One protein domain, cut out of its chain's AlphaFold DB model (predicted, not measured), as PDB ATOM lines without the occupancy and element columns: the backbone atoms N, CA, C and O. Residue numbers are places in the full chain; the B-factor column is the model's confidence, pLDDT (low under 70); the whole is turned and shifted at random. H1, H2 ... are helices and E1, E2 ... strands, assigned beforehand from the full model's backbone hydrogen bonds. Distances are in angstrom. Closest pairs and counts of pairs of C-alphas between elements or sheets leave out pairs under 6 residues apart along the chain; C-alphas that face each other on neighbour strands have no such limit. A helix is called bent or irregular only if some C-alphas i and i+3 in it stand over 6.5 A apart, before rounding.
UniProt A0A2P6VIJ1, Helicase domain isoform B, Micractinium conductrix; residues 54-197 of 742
ATOM      1  N   GLU A  54     109.601 117.544  94.625       92.06
ATOM      2  CA  GLU A  54     109.286 118.562  93.630       92.06
ATOM      3  C   GLU A  54     110.497 119.447  93.315       92.06
ATOM      4  O   GLU A  54     110.830 119.609  92.143       92.06
ATOM      5  N   CYS A  55     111.214 119.938  94.333       90.38
ATOM      6  CA  CYS A  55     112.452 120.694  94.135       90.38
ATOM      7  C   CYS A  55     113.527 119.831  93.460       90.38
ATOM      8  O   CYS A  55     114.111 120.258  92.472       90.38
ATOM      9  N   TYR A  56     113.703 118.578  93.899       92.50
ATOM     10  CA  TYR A  56     114.676 117.666  93.288       92.50
ATOM     11  C   TYR A  56     114.377 117.368  91.805       92.50
ATOM     12  O   TYR A  56     115.300 117.189  91.016       92.50
ATOM     13  N   LEU A  57     113.103 117.350  91.391       92.69
ATOM     14  CA  LEU A  57     112.737 117.234  89.974       92.69
ATOM     15  C   LEU A  57     113.089 118.501  89.176       92.69
ATOM     16  O   LEU A  57     113.545 118.370  88.040       92.69
ATOM     17  N   VAL A  58     112.954 119.698  89.759       92.12
ATOM     18  CA  VAL A  58     113.446 120.946  89.138       92.12
ATOM     19  C   VAL A  58     114.973 120.933  89.023       92.12
ATOM     20  O   VAL A  58     115.491 121.228  87.948       92.12
ATOM     21  N   ASP A  59     115.689 120.507  90.068       91.31
ATOM     22  CA  ASP A  59     117.158 120.396  90.071       91.31
ATOM     23  C   ASP A  59     117.671 119.434  88.979       91.31
ATOM     24  O   ASP A  59     118.705 119.679  88.361       91.31
ATOM     25  N   LEU A  60     116.924 118.358  88.692       90.94
ATOM     26  CA  LEU A  60     117.193 117.420  87.590       90.94
ATOM     27  C   LEU A  60     116.927 118.012  86.192       90.94
ATOM     28  O   LEU A  60     117.353 117.427  85.194       90.94
ATOM     29  N   GLY A  61     116.223 119.143  86.102       91.00
ATOM     30  CA  GLY A  61     115.842 119.803  84.853       91.00
ATOM     31  C   GLY A  61     114.424 119.501  84.353       91.00
ATOM     32  O   GLY A  61     114.171 119.667  83.161       91.00
ATOM     33  N   VAL A  62     113.495 119.054  85.208       91.62
ATOM     34  CA  VAL A  62     112.058 119.025  84.864       91.62
ATOM     35  C   VAL A  62     111.500 120.457  84.962       91.62
ATOM     36  O   VAL A  62     111.705 121.096  85.995       91.62
ATOM     37  N   PRO A  63     110.786 120.982  83.944       90.62
ATOM     38  CA  PRO A  63     110.199 122.322  84.014       90.62
ATOM     39  C   PRO A  63     109.221 122.450  85.198       90.62
ATOM     40  O   PRO A  63     108.421 121.533  85.408       90.62
ATOM     41  N   PRO A  64     109.249 123.545  85.983       88.38
ATOM     42  CA  PRO A  64     108.442 123.676  87.202       88.38
ATOM     43  C   PRO A  64     106.925 123.582  86.952       88.38
ATOM     44  O   PRO A  64     106.194 123.098  87.816       88.38
ATOM     45  N   GLU A  65     106.456 123.974  85.767       90.25
ATOM     46  CA  GLU A  65     105.077 123.811  85.297       90.25
ATOM     47  C   GLU A  65     104.654 122.340  85.105       90.25
ATOM     48  O   GLU A  65     103.479 122.004  85.261       90.25
ATOM     49  N   ASP A  66     105.608 121.448  84.828       89.69
ATOM     50  CA  ASP A  66     105.385 120.022  84.577       89.69
ATOM     51  C   ASP A  66     105.491 119.163  85.851       89.69
ATOM     52  O   ASP A  66     104.955 118.051  85.892       89.69
ATOM     53  N   VAL A  67     106.141 119.662  86.910       92.19
ATOM     54  CA  VAL A  67     106.453 118.887  88.127       92.19
ATOM     55  C   VAL A  67     105.204 118.310  88.805       92.19
ATOM     56  O   VAL A  67     105.186 117.116  89.107       92.19
ATOM     57  N   ASP A  68     104.135 119.091  89.006       88.50
ATOM     58  CA  ASP A  68     102.913 118.574  89.656       88.50
ATOM     59  C   ASP A  68     102.201 117.518  88.791       88.50
ATOM     60  O   ASP A  68     101.660 116.546  89.330       88.50
ATOM     61  N   ARG A  69     102.279 117.623  87.452       90.94
ATOM     62  CA  ARG A  69     101.785 116.585  86.529       90.94
ATOM     63  C   ARG A  69     102.585 115.296  86.695       90.94
ATOM     64  O   ARG A  69     101.988 114.238  86.895       90.94
ATOM     65  N   VAL A  70     103.913 115.391  86.645       91.44
ATOM     66  CA  VAL A  70     104.848 114.259  86.758       91.44
ATOM     67  C   VAL A  70     104.690 113.550  88.108       91.44
ATOM     68  O   VAL A  70     104.494 112.333  88.149       91.44
ATOM     69  N   VAL A  71     104.666 114.295  89.217       91.69
ATOM     70  CA  VAL A  71     104.448 113.735  90.561       91.69
ATOM     71  C   VAL A  71     103.042 113.141  90.699       91.69
ATOM     72  O   VAL A  71     102.897 112.033  91.215       91.69
ATOM     73  N   THR A  72     101.998 113.810  90.201       90.12
ATOM     74  CA  THR A  72     100.622 113.284  90.253       90.12
ATOM     75  C   THR A  72     100.457 112.001  89.435       90.12
ATOM     76  O   THR A  72      99.732 111.104  89.869       90.12
ATOM     77  N   GLN A  73     101.142 111.873  88.295       88.75
ATOM     78  CA  GLN A  73     101.169 110.648  87.488       88.75
ATOM     79  C   GLN A  73     101.918 109.516  88.209       88.75
ATOM     80  O   GLN A  73     101.332 108.459  88.428       88.75
ATOM     81  N   ALA A  74     103.149 109.748  88.684       89.75
ATOM     82  CA  ALA A  74     103.957 108.742  89.391       89.75
ATOM     83  C   ALA A  74     103.293 108.185  90.669       89.75
ATOM     84  O   ALA A  74     103.560 107.060  91.098       89.75
ATOM     85  N   VAL A  75     102.442 108.993  91.307       91.56
ATOM     86  CA  VAL A  75     101.796 108.689  92.593       91.56
ATOM     87  C   VAL A  75     100.342 108.212  92.430       91.56
ATOM     88  O   VAL A  75      99.737 107.712  93.387       91.56
ATOM     89  N   ALA A  76      99.766 108.306  91.229       86.88
ATOM     90  CA  ALA A  76      98.445 107.757  90.950       86.88
ATOM     91  C   ALA A  76      98.433 106.237  91.182       86.88
ATOM     92  O   ALA A  76      99.342 105.532  90.755       86.88
ATOM     93  N   TRP A  77      97.399 105.707  91.843       81.31
ATOM     94  CA  TRP A  77      97.135 104.255  91.889       81.31
ATOM     95  C   TRP A  77      96.065 103.825  90.876       81.31
ATOM     96  O   TRP A  77      95.966 102.649  90.532       81.31
ATOM     97  N   ARG A  78      95.251 104.781  90.412       78.06
ATOM     98  CA  ARG A  78      94.244 104.628  89.356       78.06
ATOM     99  C   ARG A  78      93.866 106.003  88.808       78.06
ATOM    100  O   ARG A  78      93.717 106.949  89.581       78.06
ATOM    101  N   VAL A  79      93.631 106.100  87.503       77.38
ATOM    102  CA  VAL A  79      92.945 107.245  86.883       77.38
ATOM    103  C   VAL A  79      91.467 106.884  86.711       77.38
ATOM    104  O   VAL A  79      91.132 105.759  86.343       77.38
ATOM    105  N   THR A  80      90.565 107.803  87.049       77.75
ATOM    106  CA  THR A  80      89.118 107.610  86.843       77.75
ATOM    107  C   THR A  80      88.729 107.833  85.373       77.75
ATOM    108  O   THR A  80      89.441 108.551  84.674       77.75
ATOM    109  N   PRO A  81      87.582 107.310  84.889       56.88
ATOM    110  CA  PRO A  81      87.131 107.544  83.509       56.88
ATOM    111  C   PRO A  81      86.980 109.027  83.126       56.88
ATOM    112  O   PRO A  81      87.081 109.368  81.955       56.88
ATOM    113  N   GLY A  82      86.781 109.918  84.105       62.59
ATOM    114  CA  GLY A  82      86.785 111.376  83.927       62.59
ATOM    115  C   GLY A  82      88.166 112.031  84.078       62.59
ATOM    116  O   GLY A  82      88.247 113.154  84.565       62.59
ATOM    117  N   GLY A  83      89.259 111.319  83.783       72.31
ATOM    118  CA  GLY A  83      90.636 111.841  83.765       72.31
ATOM    119  C   GLY A  83      91.270 112.162  85.128       72.31
ATOM    120  O   GLY A  83      92.477 112.375  85.208       72.31
ATOM    121  N   ARG A  84      90.509 112.174  86.229       78.62
ATOM    122  CA  ARG A  84      91.042 112.497  87.562       78.62
ATOM    123  C   ARG A  84      91.883 111.347  88.123       78.62
ATOM    124  O   ARG A  84      91.342 110.271  88.396       78.62
ATOM    125  N   SER A  85      93.165 111.611  88.367       84.75
ATOM    126  CA  SER A  85      94.092 110.727  89.088       84.75
ATOM    127  C   SER A  85      93.736 110.587  90.571       84.75
ATOM    128  O   SER A  85      93.433 111.569  91.255       84.75
ATOM    129  N   LEU A  86      93.806 109.360  91.090       84.12
ATOM    130  CA  LEU A  86      93.659 109.049  92.510       84.12
ATOM    131  C   LEU A  86      95.045 108.810  93.122       84.12
ATOM    132  O   LEU A  86      95.692 107.803  92.848       84.12
ATOM    133  N   ILE A  87      95.492 109.758  93.942       87.25
ATOM    134  CA  ILE A  87      96.828 109.816  94.557       87.25
ATOM    135  C   ILE A  87      96.897 108.858  95.758       87.25
ATOM    136  O   ILE A  87      96.081 108.974  96.675       87.25
ATOM    137  N   ASP A  88      97.883 107.953  95.801       86.94
ATOM    138  CA  ASP A  88      98.172 107.129  96.988       86.94
ATOM    139  C   ASP A  88      99.400 107.639  97.763       86.94
ATOM    140  O   ASP A  88     100.516 107.725  97.251       86.94
ATOM    141  N   ARG A  89      99.215 107.904  99.061       87.06
ATOM    142  CA  ARG A  89     100.293 108.318  99.969       87.06
ATOM    143  C   ARG A  89     101.395 107.258 100.105       87.06
ATOM    144  O   ARG A  89     102.545 107.632 100.319       87.06
ATOM    145  N   ARG A  90     101.085 105.958  99.984       89.00
ATOM    146  CA  ARG A  90     102.105 104.891 100.044       89.00
ATOM    147  C   ARG A  90     102.957 104.856  98.775       89.00
ATOM    148  O   ARG A  90     104.169 104.698  98.900       89.00
ATOM    149  N   ARG A  91     102.364 105.069  97.590       90.12
ATOM    150  CA  ARG A  91     103.111 105.321  96.343       90.12
ATOM    151  C   ARG A  91     103.998 106.563  96.454       90.12
ATOM    152  O   ARG A  91     105.181 106.452  96.149       90.12
ATOM    153  N   ARG A  92     103.505 107.689  96.995       91.88
ATOM    154  CA  ARG A  92     104.335 108.902  97.177       91.88
ATOM    155  C   ARG A  92     105.591 108.617  97.998       91.88
ATOM    156  O   ARG A  92     106.696 108.823  97.513       91.88
ATOM    157  N   SER A  93     105.438 108.017  99.175       91.75
ATOM    158  CA  SER A  93     106.585 107.643 100.012       91.75
ATOM    159  C   SER A  93     107.308 106.362  99.560       91.75
ATOM    160  O   SER A  93     108.161 105.848 100.287       91.75
ATOM    161  N   ARG A  94     107.007 105.832  98.365       92.44
ATOM    162  CA  ARG A  94     107.892 104.941  97.595       92.44
ATOM    163  C   ARG A  94     108.740 105.785  96.633       92.44
ATOM    164  O   ARG A  94     109.958 105.729  96.746       92.44
ATOM    165  N   VAL A  95     108.108 106.631  95.812       93.31
ATOM    166  CA  VAL A  95     108.767 107.594  94.898       93.31
ATOM    167  C   VAL A  95     109.823 108.437  95.625       93.31
ATOM    168  O   VAL A  95     110.982 108.433  95.224       93.31
ATOM    169  N   GLU A  96     109.469 109.064  96.752       93.25
ATOM    170  CA  GLU A  96     110.362 109.921  97.561       93.25
ATOM    171  C   GLU A  96     111.648 109.212  98.040       93.25
ATOM    172  O   GLU A  96     112.657 109.869  98.279       93.25
ATOM    173  N   ARG A  97     111.632 107.878  98.182       91.81
ATOM    174  CA  ARG A  97     112.809 107.074  98.575       91.81
ATOM    175  C   ARG A  97     113.546 106.462  97.386       91.81
ATOM    176  O   ARG A  97     114.745 106.222  97.481       91.81
ATOM    177  N   ASN A  98     112.833 106.180  96.302       94.56
ATOM    178  CA  ASN A  98     113.354 105.437  95.162       94.56
ATOM    179  C   ASN A  98     113.929 106.345  94.066       94.56
ATOM    180  O   ASN A  98     114.875 105.934  93.400       94.56
ATOM    181  N   VAL A  99     113.422 107.575  93.903       94.25
ATOM    182  CA  VAL A  99     113.813 108.481  92.803       94.25
ATOM    183  C   VAL A  99     115.329 108.684  92.705       94.25
ATOM    184  O   VAL A  99     115.877 108.593  91.613       94.25
ATOM    185  N   ARG A 100     116.031 108.851  93.835       93.12
ATOM    186  CA  ARG A 100     117.496 109.020  93.854       93.12
ATOM    187  C   ARG A 100     118.236 107.778  93.347       93.12
ATOM    188  O   ARG A 100     119.162 107.924  92.567       93.12
ATOM    189  N   LEU A 101     117.772 106.579  93.709       94.06
ATOM    190  CA  LEU A 101     118.333 105.308  93.224       94.06
ATOM    191  C   LEU A 101     118.082 105.110  91.719       94.06
ATOM    192  O   LEU A 101     118.884 104.488  91.032       94.06
ATOM    193  N   VAL A 102     116.958 105.623  91.203       94.44
ATOM    194  CA  VAL A 102     116.641 105.601  89.766       94.44
ATOM    195  C   VAL A 102     117.538 106.572  88.996       94.44
ATOM    196  O   VAL A 102     118.093 106.179  87.977       94.44
ATOM    197  N   VAL A 103     117.741 107.795  89.499       94.62
ATOM    198  CA  VAL A 103     118.683 108.776  88.925       94.62
ATOM    199  C   VAL A 103     120.112 108.223  88.922       94.62
ATOM    200  O   VAL A 103     120.729 108.163  87.866       94.62
ATOM    201  N   GLU A 104     120.599 107.742  90.068       93.81
ATOM    202  CA  GLU A 104     121.935 107.154  90.245       93.81
ATOM    203  C   GLU A 104     122.190 105.986  89.273       93.81
ATOM    204  O   GLU A 104     123.246 105.905  88.647       93.81
ATOM    205  N   HIS A 105     121.202 105.109  89.072       93.38
ATOM    206  CA  HIS A 105     121.306 103.994  88.128       93.38
ATOM    207  C   HIS A 105     121.236 104.437  86.652       93.38
ATOM    208  O   HIS A 105     121.917 103.853  85.802       93.38
ATOM    209  N   LEU A 106     120.456 105.477  86.328       93.69
ATOM    210  CA  LEU A 106     120.420 106.058  84.981       93.69
ATOM    211  C   LEU A 106     121.736 106.768  84.629       93.69
ATOM    212  O   LEU A 106     122.215 106.634  83.503       93.69
ATOM    213  N   GLU A 107     122.329 107.482  85.582       93.75
ATOM    214  CA  GLU A 107     123.585 108.212  85.411       93.75
ATOM    215  C   GLU A 107     124.790 107.264  85.325       93.75
ATOM    216  O   GLU A 107     125.486 107.238  84.310       93.75
ATOM    217  N   LEU A 108     125.018 106.442  86.356       90.88
ATOM    218  CA  LEU A 108     126.249 105.656  86.488       90.88
ATOM    219  C   LEU A 108     126.271 104.414  85.590       90.88
ATOM    220  O   LEU A 108     127.285 104.125  84.953       90.88
ATOM    221  N   GLU A 109     125.162 103.672  85.532       89.00
ATOM    222  CA  GLU A 109     125.116 102.365  84.857       89.00
ATOM    223  C   GLU A 109     124.570 102.503  83.427       89.00
ATOM    224  O   GLU A 109     125.150 101.969  82.480       89.00
ATOM    225  N   CYS A 110     123.502 103.291  83.231       89.19
ATOM    226  CA  CYS A 110     122.908 103.509  81.903       89.19
ATOM    227  C   CYS A 110     123.580 104.636  81.088       89.19
ATOM    228  O   CYS A 110     123.284 104.782  79.893       89.19
ATOM    229  N   LYS A 111     124.484 105.414  81.705       91.69
ATOM    230  CA  LYS A 111     125.240 106.529  81.096       91.69
ATOM    231  C   LYS A 111     124.344 107.608  80.470       91.69
ATOM    232  O   LYS A 111     124.677 108.179  79.431       91.69
ATOM    233  N   VAL A 112     123.184 107.862  81.073       91.88
ATOM    234  CA  VAL A 112     122.264 108.927  80.655       91.88
ATOM    235  C   VAL A 112     122.747 110.255  81.252       91.88
ATOM    236  O   VAL A 112     122.958 110.316  82.460       91.88
ATOM    237  N   PRO A 113     122.906 111.328  80.454       90.81
ATOM    238  CA  PRO A 113     123.361 112.611  80.977       90.81
ATOM    239  C   PRO A 113     122.337 113.238  81.933       90.81
ATOM    240  O   PRO A 113     121.122 113.129  81.745       90.81
ATOM    241  N   PHE A 114     122.839 113.957  82.933       89.75
ATOM    242  CA  PHE A 114     122.037 114.805  83.808       89.75
ATOM    243  C   PHE A 114     121.371 115.954  83.014       89.75
ATOM    244  O   PHE A 114     121.909 116.417  82.005       89.75
ATOM    245  N   GLY A 115     120.212 116.442  83.472       88.12
ATOM    246  CA  GLY A 115     119.550 117.627  82.912       88.12
ATOM    247  C   GLY A 115     118.342 117.361  81.989       88.12
ATOM    248  O   GLY A 115     117.934 116.212  81.778       88.12
ATOM    249  N   PRO A 116     117.763 118.432  81.397       87.88
ATOM    250  CA  PRO A 116     116.422 118.437  80.793       87.88
ATOM    251  C   PRO A 116     116.240 117.494  79.597       87.88
ATOM    252  O   PRO A 116     115.150 116.974  79.387       87.88
ATOM    253  N   LYS A 117     117.297 117.251  78.810       87.81
ATOM    254  CA  LYS A 117     117.266 116.343  77.642       87.81
ATOM    255  C   LYS A 117     117.668 114.898  77.971       87.81
ATOM    256  O   LYS A 117     117.693 114.062  77.075       87.81
ATOM    257  N   GLY A 118     118.027 114.624  79.225       92.56
ATOM    258  CA  GLY A 118     118.538 113.338  79.685       92.56
ATOM    259  C   GLY A 118     117.610 112.700  80.711       92.56
ATOM    260  O   GLY A 118     116.470 112.354  80.397       92.56
ATOM    261  N   ILE A 119     118.083 112.559  81.950       93.62
ATOM    262  CA  ILE A 119     117.328 111.913  83.037       93.62
ATOM    263  C   ILE A 119     115.947 112.563  83.248       93.62
ATOM    264  O   ILE A 119     114.952 111.844  83.351       93.62
ATOM    265  N   ALA A 120     115.842 113.896  83.228       92.88
ATOM    266  CA  ALA A 120     114.553 114.577  83.384       92.88
ATOM    267  C   ALA A 120     113.557 114.265  82.251       92.88
ATOM    268  O   ALA A 120     112.367 114.127  82.526       92.88
ATOM    269  N   ALA A 121     114.017 114.061  81.011       91.69
ATOM    270  CA  ALA A 121     113.147 113.649  79.906       91.69
ATOM    271  C   ALA A 121     112.563 112.239  80.127       91.69
ATOM    272  O   ALA A 121     111.389 112.010  79.834       91.69
ATOM    273  N   ILE A 122     113.341 111.312  80.704       92.50
ATOM    274  CA  ILE A 122     112.855 109.974  81.086       92.50
ATOM    275  C   ILE A 122     111.801 110.091  82.193       92.50
ATOM    276  O   ILE A 122     110.721 109.512  82.073       92.50
ATOM    277  N   LEU A 123     112.079 110.861  83.251       92.94
ATOM    278  CA  LEU A 123     111.148 111.026  84.373       92.94
ATOM    279  C   LEU A 123     109.864 111.769  83.971       92.94
ATOM    280  O   LEU A 123     108.796 111.441  84.482       92.94
ATOM    281  N   ALA A 124     109.943 112.726  83.042       90.31
ATOM    282  CA  ALA A 124     108.787 113.463  82.536       90.31
ATOM    283  C   ALA A 124     107.926 112.643  81.558       90.31
ATOM    284  O   ALA A 124     106.701 112.784  81.563       90.31
ATOM    285  N   ARG A 125     108.543 111.774  80.739       85.94
ATOM    286  CA  ARG A 125     107.843 110.880  79.798       85.94
ATOM    287  C   ARG A 125     107.264 109.638  80.482       85.94
ATOM    288  O   ARG A 125     106.205 109.174  80.072       85.94
ATOM    289  N   CYS A 126     107.928 109.109  81.513       89.31
ATOM    290  CA  CYS A 126     107.559 107.849  82.170       89.31
ATOM    291  C   CYS A 126     107.582 107.946  83.712       89.31
ATOM    292  O   CYS A 126     108.360 107.231  84.347       89.31
ATOM    293  N   PRO A 127     106.741 108.776  84.362       91.88
ATOM    294  CA  PRO A 127     106.896 109.093  85.790       91.88
ATOM    295  C   PRO A 127     106.822 107.887  86.742       91.88
ATOM    296  O   PRO A 127     107.450 107.884  87.802       91.88
ATOM    297  N   GLU A 128     106.094 106.831  86.364       91.31
ATOM    298  CA  GLU A 128     105.964 105.604  87.162       91.31
ATOM    299  C   GLU A 128     107.293 104.849  87.348       91.31
ATOM    300  O   GLU A 128     107.420 104.069  88.291       91.31
ATOM    301  N   ILE A 129     108.315 105.129  86.528       93.00
ATOM    302  CA  ILE A 129     109.679 104.591  86.675       93.00
ATOM    303  C   ILE A 129     110.284 104.906  88.056       93.00
ATOM    304  O   ILE A 129     111.068 104.123  88.584       93.00
ATOM    305  N   MET A 130     109.856 105.999  88.703       94.31
ATOM    306  CA  MET A 130     110.289 106.368  90.057       94.31
ATOM    307  C   MET A 130     109.728 105.448  91.157       94.31
ATOM    308  O   MET A 130     110.138 105.550  92.314       94.31
ATOM    309  N   LEU A 131     108.796 104.543  90.836       91.44
ATOM    310  CA  LEU A 131     108.358 103.483  91.749       91.44
ATOM    311  C   LEU A 131     109.360 102.318  91.806       91.44
ATOM    312  O   LEU A 131     109.347 101.589  92.801       91.44
ATOM    313  N   CYS A 132     110.222 102.153  90.796       92.56
ATOM    314  CA  CYS A 132     111.227 101.092  90.726       92.56
ATOM    315  C   CYS A 132     112.360 101.297  91.742       92.56
ATOM    316  O   CYS A 132     112.752 102.422  92.037       92.56
ATOM    317  N   LYS A 133     112.919 100.204  92.265       92.31
ATOM    318  CA  LYS A 133     114.082 100.202  93.163       92.31
ATOM    319  C   LYS A 133     115.236  99.401  92.533       92.31
ATOM    320  O   LYS A 133     115.342  98.204  92.794       92.31
ATOM    321  N   PRO A 134     116.129 100.019  91.736       86.81
ATOM    322  CA  PRO A 134     117.158  99.313  90.956       86.81
ATOM    323  C   PRO A 134     118.360  98.781  91.779       86.81
ATOM    324  O   PRO A 134     119.519  98.871  91.376       86.81
ATOM    325  N   THR A 135     118.111  98.178  92.943       82.56
ATOM    326  CA  THR A 135     119.142  97.534  93.778       82.56
ATOM    327  C   THR A 135     119.508  96.128  93.288       82.56
ATOM    328  O   THR A 135     118.736  95.495  92.575       82.56
ATOM    329  N   THR A 136     120.669  95.614  93.703       62.59
ATOM    330  CA  THR A 136     121.292  94.361  93.216       62.59
ATOM    331  C   THR A 136     120.403  93.109  93.229       62.59
ATOM    332  O   THR A 136     120.574  92.247  92.371       62.59
ATOM    333  N   ASN A 137     119.433  93.004  94.144       68.19
ATOM    334  CA  ASN A 137     118.505  91.866  94.199       68.19
ATOM    335  C   ASN A 137     117.298  92.001  93.243       68.19
ATOM    336  O   ASN A 137     116.777  90.994  92.757       68.19
ATOM    337  N   ASP A 138     116.857  93.225  92.941       72.81
ATOM    338  CA  ASP A 138     115.579  93.512  92.274       72.81
ATOM    339  C   ASP A 138     115.756  93.642  90.748       72.81
ATOM    340  O   ASP A 138     115.670  94.714  90.148       72.81
ATOM    341  N   ARG A 139     116.012  92.499  90.095       84.81
ATOM    342  CA  ARG A 139     116.345  92.426  88.655       84.81
ATOM    343  C   ARG A 139     115.262  92.971  87.716       84.81
ATOM    344  O   ARG A 139     115.585  93.358  86.599       84.81
ATOM    345  N   TRP A 140     113.989  92.965  88.122       91.88
ATOM    346  CA  TRP A 140     112.905  93.509  87.291       91.88
ATOM    347  C   TRP A 140     112.974  95.035  87.237       91.88
ATOM    348  O   TRP A 140     112.958  95.616  86.158       91.88
ATOM    349  N   ASP A 141     113.119  95.659  88.402       92.88
ATOM    350  CA  ASP A 141     113.165  97.104  88.580       92.88
ATOM    351  C   ASP A 141     114.380  97.724  87.877       92.88
ATOM    352  O   ASP A 141     114.237  98.755  87.228       92.88
ATOM    353  N   ARG A 142     115.549  97.061  87.915       92.06
ATOM    354  CA  ARG A 142     116.729  97.444  87.112       92.06
ATOM    355  C   ARG A 142     116.430  97.469  85.613       92.06
ATOM    356  O   ARG A 142     116.565  98.505  84.973       92.06
ATOM    357  N   ARG A 143     115.948  96.351  85.059       93.38
ATOM    358  CA  ARG A 143     115.665  96.215  83.618       93.38
ATOM    359  C   ARG A 143     114.544  97.165  83.155       93.38
ATOM    360  O   ARG A 143     114.583  97.637  82.026       93.38
ATOM    361  N   ALA A 144     113.592  97.515  84.026       93.06
ATOM    362  CA  ALA A 144     112.595  98.554  83.753       93.06
ATOM    363  C   ALA A 144     113.199  99.975  83.709       93.06
ATOM    364  O   ALA A 144     112.790 100.779  82.873       93.06
ATOM    365  N   VAL A 145     114.190 100.284  84.553       94.62
ATOM    366  CA  VAL A 145     114.917 101.567  84.499       94.62
ATOM    367  C   VAL A 145     115.803 101.651  83.249       94.62
ATOM    368  O   VAL A 145     115.752 102.643  82.523       94.62
ATOM    369  N   GLU A 146     116.537 100.582  82.931       93.94
ATOM    370  CA  GLU A 146     117.337 100.461  81.702       93.94
ATOM    371  C   GLU A 146     116.481 100.578  80.428       93.94
ATOM    372  O   GLU A 146     116.901 101.201  79.453       93.94
ATOM    373  N   LEU A 147     115.250 100.047  80.438       93.25
ATOM    374  CA  LEU A 147     114.294 100.230  79.344       93.25
ATOM    375  C   LEU A 147     113.923 101.709  79.140       93.25
ATOM    376  O   LEU A 147     113.732 102.131  78.001       93.25
ATOM    377  N   GLY A 148     113.864 102.506  80.213       92.12
ATOM    378  CA  GLY A 148     113.682 103.960  80.141       92.12
ATOM    379  C   GLY A 148     114.875 104.681  79.501       92.12
ATOM    380  O   GLY A 148     114.683 105.599  78.704       92.12
ATOM    381  N   ALA A 149     116.103 104.230  79.773       91.94
ATOM    382  CA  ALA A 149     117.301 104.735  79.096       91.94
ATOM    383  C   ALA A 149     117.329 104.353  77.604       91.94
ATOM    384  O   ALA A 149     117.639 105.191  76.759       91.94
ATOM    385  N   TYR A 150     116.947 103.119  77.264       89.94
ATOM    386  CA  TYR A 150     116.810 102.674  75.873       89.94
ATOM    387  C   TYR A 150     115.731 103.478  75.123       89.94
ATOM    388  O   TYR A 150     115.968 103.950  74.012       89.94
ATOM    389  N   LEU A 151     114.582 103.716  75.764       87.62
ATOM    390  CA  LEU A 151     113.486 104.537  75.241       87.62
ATOM    391  C   LEU A 151     113.924 105.974  74.912       87.62
ATOM    392  O   LEU A 151     113.471 106.527  73.912       87.62
ATOM    393  N   LEU A 152     114.811 106.571  75.716       87.31
ATOM    394  CA  LEU A 152     115.373 107.896  75.430       87.31
ATOM    395  C   LEU A 152     116.273 107.890  74.184       87.31
ATOM    396  O   LEU A 152     116.215 108.825  73.391       87.31
ATOM    397  N   ARG A 153     117.099 106.849  74.013       84.38
ATOM    398  CA  ARG A 153     118.051 106.743  72.893       84.38
ATOM    399  C   ARG A 153     117.389 106.380  71.560       84.38
ATOM    400  O   ARG A 153     117.838 106.856  70.525       84.38
ATOM    401  N   HIS A 154     116.354 105.537  71.587       78.19
ATOM    402  CA  HIS A 154     115.760 104.924  70.387       78.19
ATOM    403  C   HIS A 154     114.294 105.317  70.133       78.19
ATOM    404  O   HIS A 154     113.671 104.777  69.226       78.19
ATOM    405  N   GLY A 155     113.688 106.183  70.952       75.12
ATOM    406  CA  GLY A 155     112.280 106.600  70.825       75.12
ATOM    407  C   GLY A 155     111.239 105.532  71.209       75.12
ATOM    408  O   GLY A 155     110.125 105.881  71.613       75.12
ATOM    409  N   HIS A 156     111.622 104.249  71.174       75.81
ATOM    410  CA  HIS A 156     110.778 103.075  71.402       75.81
ATOM    411  C   HIS A 156     111.342 102.094  72.455       75.81
ATOM    412  O   HIS A 156     112.550 101.986  72.656       75.81
ATOM    413  N   CYS A 157     110.480 101.275  73.067       78.62
ATOM    414  CA  CYS A 157     110.872 100.232  74.034       78.62
ATOM    415  C   CYS A 157     111.226  98.860  73.412       78.62
ATOM    416  O   CYS A 157     111.164  97.837  74.099       78.62
ATOM    417  N   ASN A 158     111.516  98.787  72.112       70.69
ATOM    418  CA  ASN A 158     111.644  97.512  71.406       70.69
ATOM    419  C   ASN A 158     113.092  96.997  71.338       70.69
ATOM    420  O   ASN A 158     113.733  97.068  70.298       70.69
ATOM    421  N   VAL A 159     113.607  96.489  72.460       77.88
ATOM    422  CA  VAL A 159     114.991  95.993  72.558       77.88
ATOM    423  C   VAL A 159     115.142  94.642  71.828       77.88
ATOM    424  O   VAL A 159     114.416  93.704  72.180       77.88
ATOM    425  N   PRO A 160     116.073  94.499  70.861       73.62
ATOM    426  CA  PRO A 160     116.387  93.219  70.220       73.62
ATOM    427  C   PRO A 160     116.850  92.153  71.220       73.62
ATOM    428  O   PRO A 160     117.469  92.472  72.231       73.62
ATOM    429  N   GLU A 161     116.601  90.869  70.942       68.81
ATOM    430  CA  GLU A 161     117.034  89.780  71.838       68.81
ATOM    431  C   GLU A 161     118.566  89.677  71.931       68.81
ATOM    432  O   GLU A 161     119.099  89.529  73.028       68.81
ATOM    433  N   ASP A 162     119.260  89.865  70.805       71.31
ATOM    434  CA  ASP A 162     120.725  89.853  70.694       71.31
ATOM    435  C   ASP A 162     121.352  91.257  70.907       71.31
ATOM    436  O   ASP A 162     122.405  91.567  70.349       71.31
ATOM    437  N   TRP A 163     120.701  92.150  71.671       81.69
ATOM    438  CA  TRP A 163     121.142  93.545  71.848       81.69
ATOM    439  C   TRP A 163     122.528  93.649  72.508       81.69
ATOM    440  O   TRP A 163     122.680  93.441  73.711       81.69
ATOM    441  N   VAL A 164     123.542  94.013  71.716       78.56
ATOM    442  CA  VAL A 164     124.968  93.858  72.067       78.56
ATOM    443  C   VAL A 164     125.387  94.645  73.315       78.56
ATOM    444  O   VAL A 164     126.190  94.142  74.095       78.56
ATOM    445  N   GLU A 165     124.842  95.846  73.550       81.12
ATOM    446  CA  GLU A 165     125.213  96.640  74.735       81.12
ATOM    447  C   GLU A 165     124.649  96.075  76.050       81.12
ATOM    448  O   GLU A 165     125.219  96.309  77.115       81.12
ATOM    449  N   ASN A 166     123.513  95.368  76.000       83.56
ATOM    450  CA  ASN A 166     122.846  94.788  77.171       83.56
ATOM    451  C   ASN A 166     121.941  93.606  76.748       83.56
ATOM    452  O   ASN A 166     120.720  93.773  76.633       83.56
ATOM    453  N   PRO A 167     122.507  92.400  76.539       84.44
ATOM    454  CA  PRO A 167     121.739  91.235  76.084       84.44
ATOM    455  C   PRO A 167     120.678  90.778  77.098       84.44
ATOM    456  O   PRO A 167     119.639  90.219  76.741       84.44
ATOM    457  N   GLU A 168     120.900  91.042  78.391       87.62
ATOM    458  CA  GLU A 168     119.926  90.706  79.426       87.62
ATOM    459  C   GLU A 168     118.645  91.548  79.342       87.62
ATOM    460  O   GLU A 168     117.582  91.059  79.736       87.62
ATOM    461  N   LEU A 169     118.716  92.780  78.826       89.19
ATOM    462  CA  LEU A 169     117.542  93.624  78.606       89.19
ATOM    463  C   LEU A 169     116.668  93.083  77.467       89.19
ATOM    464  O   LEU A 169     115.458  92.959  77.655       89.19
ATOM    465  N   GLY A 170     117.265  92.666  76.347       81.19
ATOM    466  CA  GLY A 170     116.556  92.015  75.237       81.19
ATOM    467  C   GLY A 170     115.813  90.750  75.675       81.19
ATOM    468  O   GLY A 170     114.597  90.609  75.491       81.19
ATOM    469  N   LEU A 171     116.518  89.857  76.373       81.50
ATOM    470  CA  LEU A 171     115.927  88.642  76.940       81.50
ATOM    471  C   LEU A 171     114.850  88.947  78.003       81.50
ATOM    472  O   LEU A 171     113.850  88.227  78.107       81.50
ATOM    473  N   TRP A 172     115.010  90.011  78.796       91.06
ATOM    474  CA  TRP A 172     113.997  90.448  79.760       91.06
ATOM    475  C   TRP A 172     112.745  91.014  79.079       91.06
ATOM    476  O   TRP A 172     111.640  90.664  79.498       91.06
ATOM    477  N   VAL A 173     112.889  91.802  78.007       87.31
ATOM    478  CA  VAL A 173     111.786  92.328  77.180       87.31
ATOM    479  C   VAL A 173     110.955  91.182  76.598       87.31
ATOM    480  O   VAL A 173     109.734  91.145  76.784       87.31
ATOM    481  N   LYS A 174     111.609  90.174  76.005       77.88
ATOM    482  CA  LYS A 174     110.955  88.943  75.527       77.88
ATOM    483  C   LYS A 174     110.183  88.229  76.644       77.88
ATOM    484  O   LYS A 174     109.027  87.843  76.455       77.88
ATOM    485  N   ARG A 175     110.774  88.120  77.840       82.50
ATOM    486  CA  ARG A 175     110.112  87.546  79.027       82.50
ATOM    487  C   ARG A 175     108.899  88.361  79.495       82.50
ATOM    488  O   ARG A 175     107.938  87.742  79.940       82.50
ATOM    489  N   GLN A 176     108.874  89.692  79.354       87.56
ATOM    490  CA  GLN A 176     107.699  90.499  79.735       87.56
ATOM    491  C   GLN A 176     106.506  90.251  78.803       87.56
ATOM    492  O   GLN A 176     105.372  90.153  79.275       87.56
ATOM    493  N   ARG A 177     106.757  90.081  77.496       81.19
ATOM    494  CA  ARG A 177     105.724  89.711  76.510       81.19
ATOM    495  C   ARG A 177     105.100  88.349  76.848       81.19
ATOM    496  O   ARG A 177     103.880  88.243  76.963       81.19
ATOM    497  N   ILE A 178     105.935  87.343  77.133       69.69
ATOM    498  CA  ILE A 178     105.492  85.998  77.551       69.69
ATOM    499  C   ILE A 178     104.723  86.048  78.885       69.69
ATOM    500  O   ILE A 178     103.624  85.504  78.981       69.69
ATOM    501  N   ALA A 179     105.250  86.739  79.902       73.31
ATOM    502  CA  ALA A 179     104.603  86.856  81.211       73.31
ATOM    503  C   ALA A 179     103.245  87.574  81.135       73.31
ATOM    504  O   ALA A 179     102.319  87.214  81.863       73.31
ATOM    505  N   ARG A 180     103.086  88.556  80.234       74.75
ATOM    506  CA  ARG A 180     101.790  89.201  79.986       74.75
ATOM    507  C   ARG A 180     100.801  88.251  79.315       74.75
ATOM    508  O   ARG A 180      99.668  88.171  79.783       74.75
ATOM    509  N   ALA A 181     101.220  87.509  78.290       60.81
ATOM    510  CA  ALA A 181     100.376  86.509  77.627       60.81
ATOM    511  C   ALA A 181      99.928  85.384  78.583       60.81
ATOM    512  O   ALA A 181      98.798  84.913  78.498       60.81
ATOM    513  N   ALA A 182     100.781  85.005  79.540       64.44
ATOM    514  CA  ALA A 182     100.478  84.022  80.581       64.44
ATOM    515  C   ALA A 182      99.682  84.579  81.786       64.44
ATOM    516  O   ALA A 182      99.422  83.837  82.731       64.44
ATOM    517  N   GLY A 183      99.336  85.874  81.809       68.00
ATOM    518  CA  GLY A 183      98.650  86.510  82.946       68.00
ATOM    519  C   GLY A 183      99.495  86.643  84.226       68.00
ATOM    520  O   GLY A 183      98.957  86.928  85.290       68.00
ATOM    521  N   GLN A 184     100.814  86.448  84.138       77.88
ATOM    522  CA  GLN A 184     101.757  86.421  85.269       77.88
ATOM    523  C   GLN A 184     102.342  87.801  85.623       77.88
ATOM    524  O   GLN A 184     103.071  87.941  86.606       77.88
ATOM    525  N   LEU A 185     102.059  88.829  84.818       81.56
ATOM    526  CA  LEU A 185     102.516  90.199  85.052       81.56
ATOM    527  C   LEU A 185     101.548  90.938  85.992       81.56
ATOM    528  O   LEU A 185     100.373  91.086  85.664       81.56
ATOM    529  N   SER A 186     102.042  91.424  87.134       86.06
ATOM    530  CA  SER A 186     101.236  92.168  88.114       86.06
ATOM    531  C   SER A 186     100.850  93.570  87.632       86.06
ATOM    532  O   SER A 186     101.585  94.192  86.865       86.06
ATOM    533  N   ASP A 187      99.737  94.104  88.144       80.38
ATOM    534  CA  ASP A 187      99.188  95.403  87.724       80.38
ATOM    535  C   ASP A 187     100.182  96.569  87.867       80.38
ATOM    536  O   ASP A 187     100.255  97.413  86.980       80.38
ATOM    537  N   GLU A 188     101.004  96.611  88.930       83.38
ATOM    538  CA  GLU A 188     102.032  97.662  89.071       83.38
ATOM    539  C   GLU A 188     103.099  97.566  87.962       83.38
ATOM    540  O   GLU A 188     103.514  98.585  87.416       83.38
ATOM    541  N   ARG A 189     103.505  96.347  87.582       88.69
ATOM    542  CA  ARG A 189     104.493  96.101  86.514       88.69
ATOM    543  C   ARG A 189     103.920  96.351  85.122       88.69
ATOM    544  O   ARG A 189     104.634  96.826  84.243       88.69
ATOM    545  N   LEU A 190     102.638  96.042  84.935       81.75
ATOM    546  CA  LEU A 190     101.888  96.373  83.731       81.75
ATOM    547  C   LEU A 190     101.802  97.892  83.546       81.75
ATOM    548  O   LEU A 190     102.133  98.370  82.468       81.75
ATOM    549  N   SER A 191     101.415  98.625  84.596       81.06
ATOM    550  CA  SER A 191     101.278 100.089  84.599       81.06
ATOM    551  C   SER A 191     102.585 100.777  84.194       81.06
ATOM    552  O   SER A 191     102.612 101.514  83.209       81.06
ATOM    553  N   ILE A 192     103.700 100.415  84.845       87.25
ATOM    554  CA  ILE A 192     105.033 100.964  84.550       87.25
ATOM    555  C   ILE A 192     105.396 100.752  83.071       87.25
ATOM    556  O   ILE A 192     105.736 101.712  82.382       87.25
ATOM    557  N   LEU A 193     105.244  99.530  82.547       85.19
ATOM    558  CA  LEU A 193     105.526  99.225  81.139       85.19
ATOM    559  C   LEU A 193     104.562  99.933  80.166       85.19
ATOM    560  O   LEU A 193     104.990 100.421  79.121       85.19
ATOM    561  N   GLN A 194     103.275 100.049  80.501       79.44
ATOM    562  CA  GLN A 194     102.301 100.788  79.690       79.44
ATOM    563  C   GLN A 194     102.609 102.291  79.652       79.44
ATOM    564  O   GLN A 194     102.524 102.885  78.579       79.44
ATOM    565  N   SER A 195     103.051 102.888  80.764       77.88
ATOM    566  CA  SER A 195     103.474 104.298  80.828       77.88
ATOM    567  C   SER A 195     104.728 104.598  79.989       77.88
ATOM    568  O   SER A 195     104.937 105.731  79.567       77.88
ATOM    569  N   MET A 196     105.534 103.574  79.683       80.19
ATOM    570  CA  MET A 196     106.668 103.654  78.754       80.19
ATOM    571  C   MET A 196     106.266 103.487  77.278       80.19
ATOM    572  O   MET A 196     107.084 103.714  76.390       80.19
ATOM    573  N   GLY A 197     105.022 103.087  76.991       70.25
ATOM    574  CA  GLY A 197     104.589 102.707  75.644       70.25
ATOM    575  C   GLY A 197     105.050 101.304  75.222       70.25
ATOM    576  O   GLY A 197     105.201 101.035  74.032       70.25
TER     577      GLY A 197
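What this domain is: This is residues 54 to 197 of the 742 residues of the protein "Helicase domain isoform B" of Micractinium conductrix (UniProt A0A2P6VIJ1). A rounded cluster of crossed helices is built round the short helix H5, on which H2, H3a and H8 pack, while H6 crosses H4 and packs on H3b. The small hairpin of strands E1 and E2 lies with H1 and H2 at one end of the longest axis, and H7 lies at the other end, packed on H6 through its residues 169 to 172. The printed part has 144 residues, with named elements in the order H1 H2 E1 E2 H3 H4 H5 H6 H7 H8; E1 and E2 form an antiparallel sheet, and the class is mostly helix. It is compact, with a radius of gyration of the C-alphas of 14.8 A and spans of 40 by 34 by 28 A.

How they stand to each other: Strands E1, residues 76 to 79, and E2, residues 85 to 87, form an antiparallel hairpin at 158 degrees; N 77 and O 86 are 2.9 A apart, within hydrogen-bond range. H2, residues 64 to 75, is irregular, with C-alphas 65 and 68 7.1 A apart. It touches H5, residues 127 to 131, with its residues 70 to 75 alone; the closest C-alphas, of Ala 74 and Glu 128, are 4.3 A apart. H1, residues 54 to 59, touches H2 at a steep tilt of 55 degrees, closest at the C-alphas of Val 58 and Pro 64, 6.0 A. H3, residues 89 to 108, was assigned as one helix by its hydrogen bonds but is bent, with C-alphas 97 and 100 6.9 A apart; its arms are H3a, residues 89 to 97, and H3b, residues 100 to 108. H3a touches H5, closest at the C-alphas of Val 95 and Leu 131, 5.2 A. H8, residues 187 to 195, touches H5, closest at the C-alphas of Glu 128 and Ile 192, 5.4 A. H6, residues 139 to 154, touches H3b, closest at the C-alphas of Leu 106 and Ala 149, 6.8 A. H4, residues 119 to 125, touches H6 at 89 degrees, about perpendicular, closest at the C-alphas of Ile 122 and Gly 148, 6.1 A. H7, residues 167 to 181, touches H6 at 73 degrees, about perpendicular, closest at the C-alphas of Arg 143 and Leu 169, 5.9 A. H1 and H7 are apart. Every O i to N i+4 pair is within hydrogen-bond range in H1, H3b, H4, H6, H7 and H8, against 6 of 8 in H2, 4 of 5 in H3a and 0 of 1 in H5, where 2 of 2 O i to N i+3 pairs are.

Where its parts are: H1 begins at C-alpha 54, (109.286, 118.562, 93.630), and H8 ends at C-alpha 195, (103.474, 104.298, 80.828). From first to last C-alpha H6 measures 22.1 A, H7 21.9 A and H2 17.3 A.

The domain as a whole: The C-alphas farthest apart, of Gly 82 and Val 164, are 43.7 A apart. The printed part has no cut, and the link from H6 to H7, residues 155 to 166, is long. Mean pLDDT of the printed part is 85.8; residues 81 to 82, 136 to 137, 161, 178 and 181 to 183 are under 70.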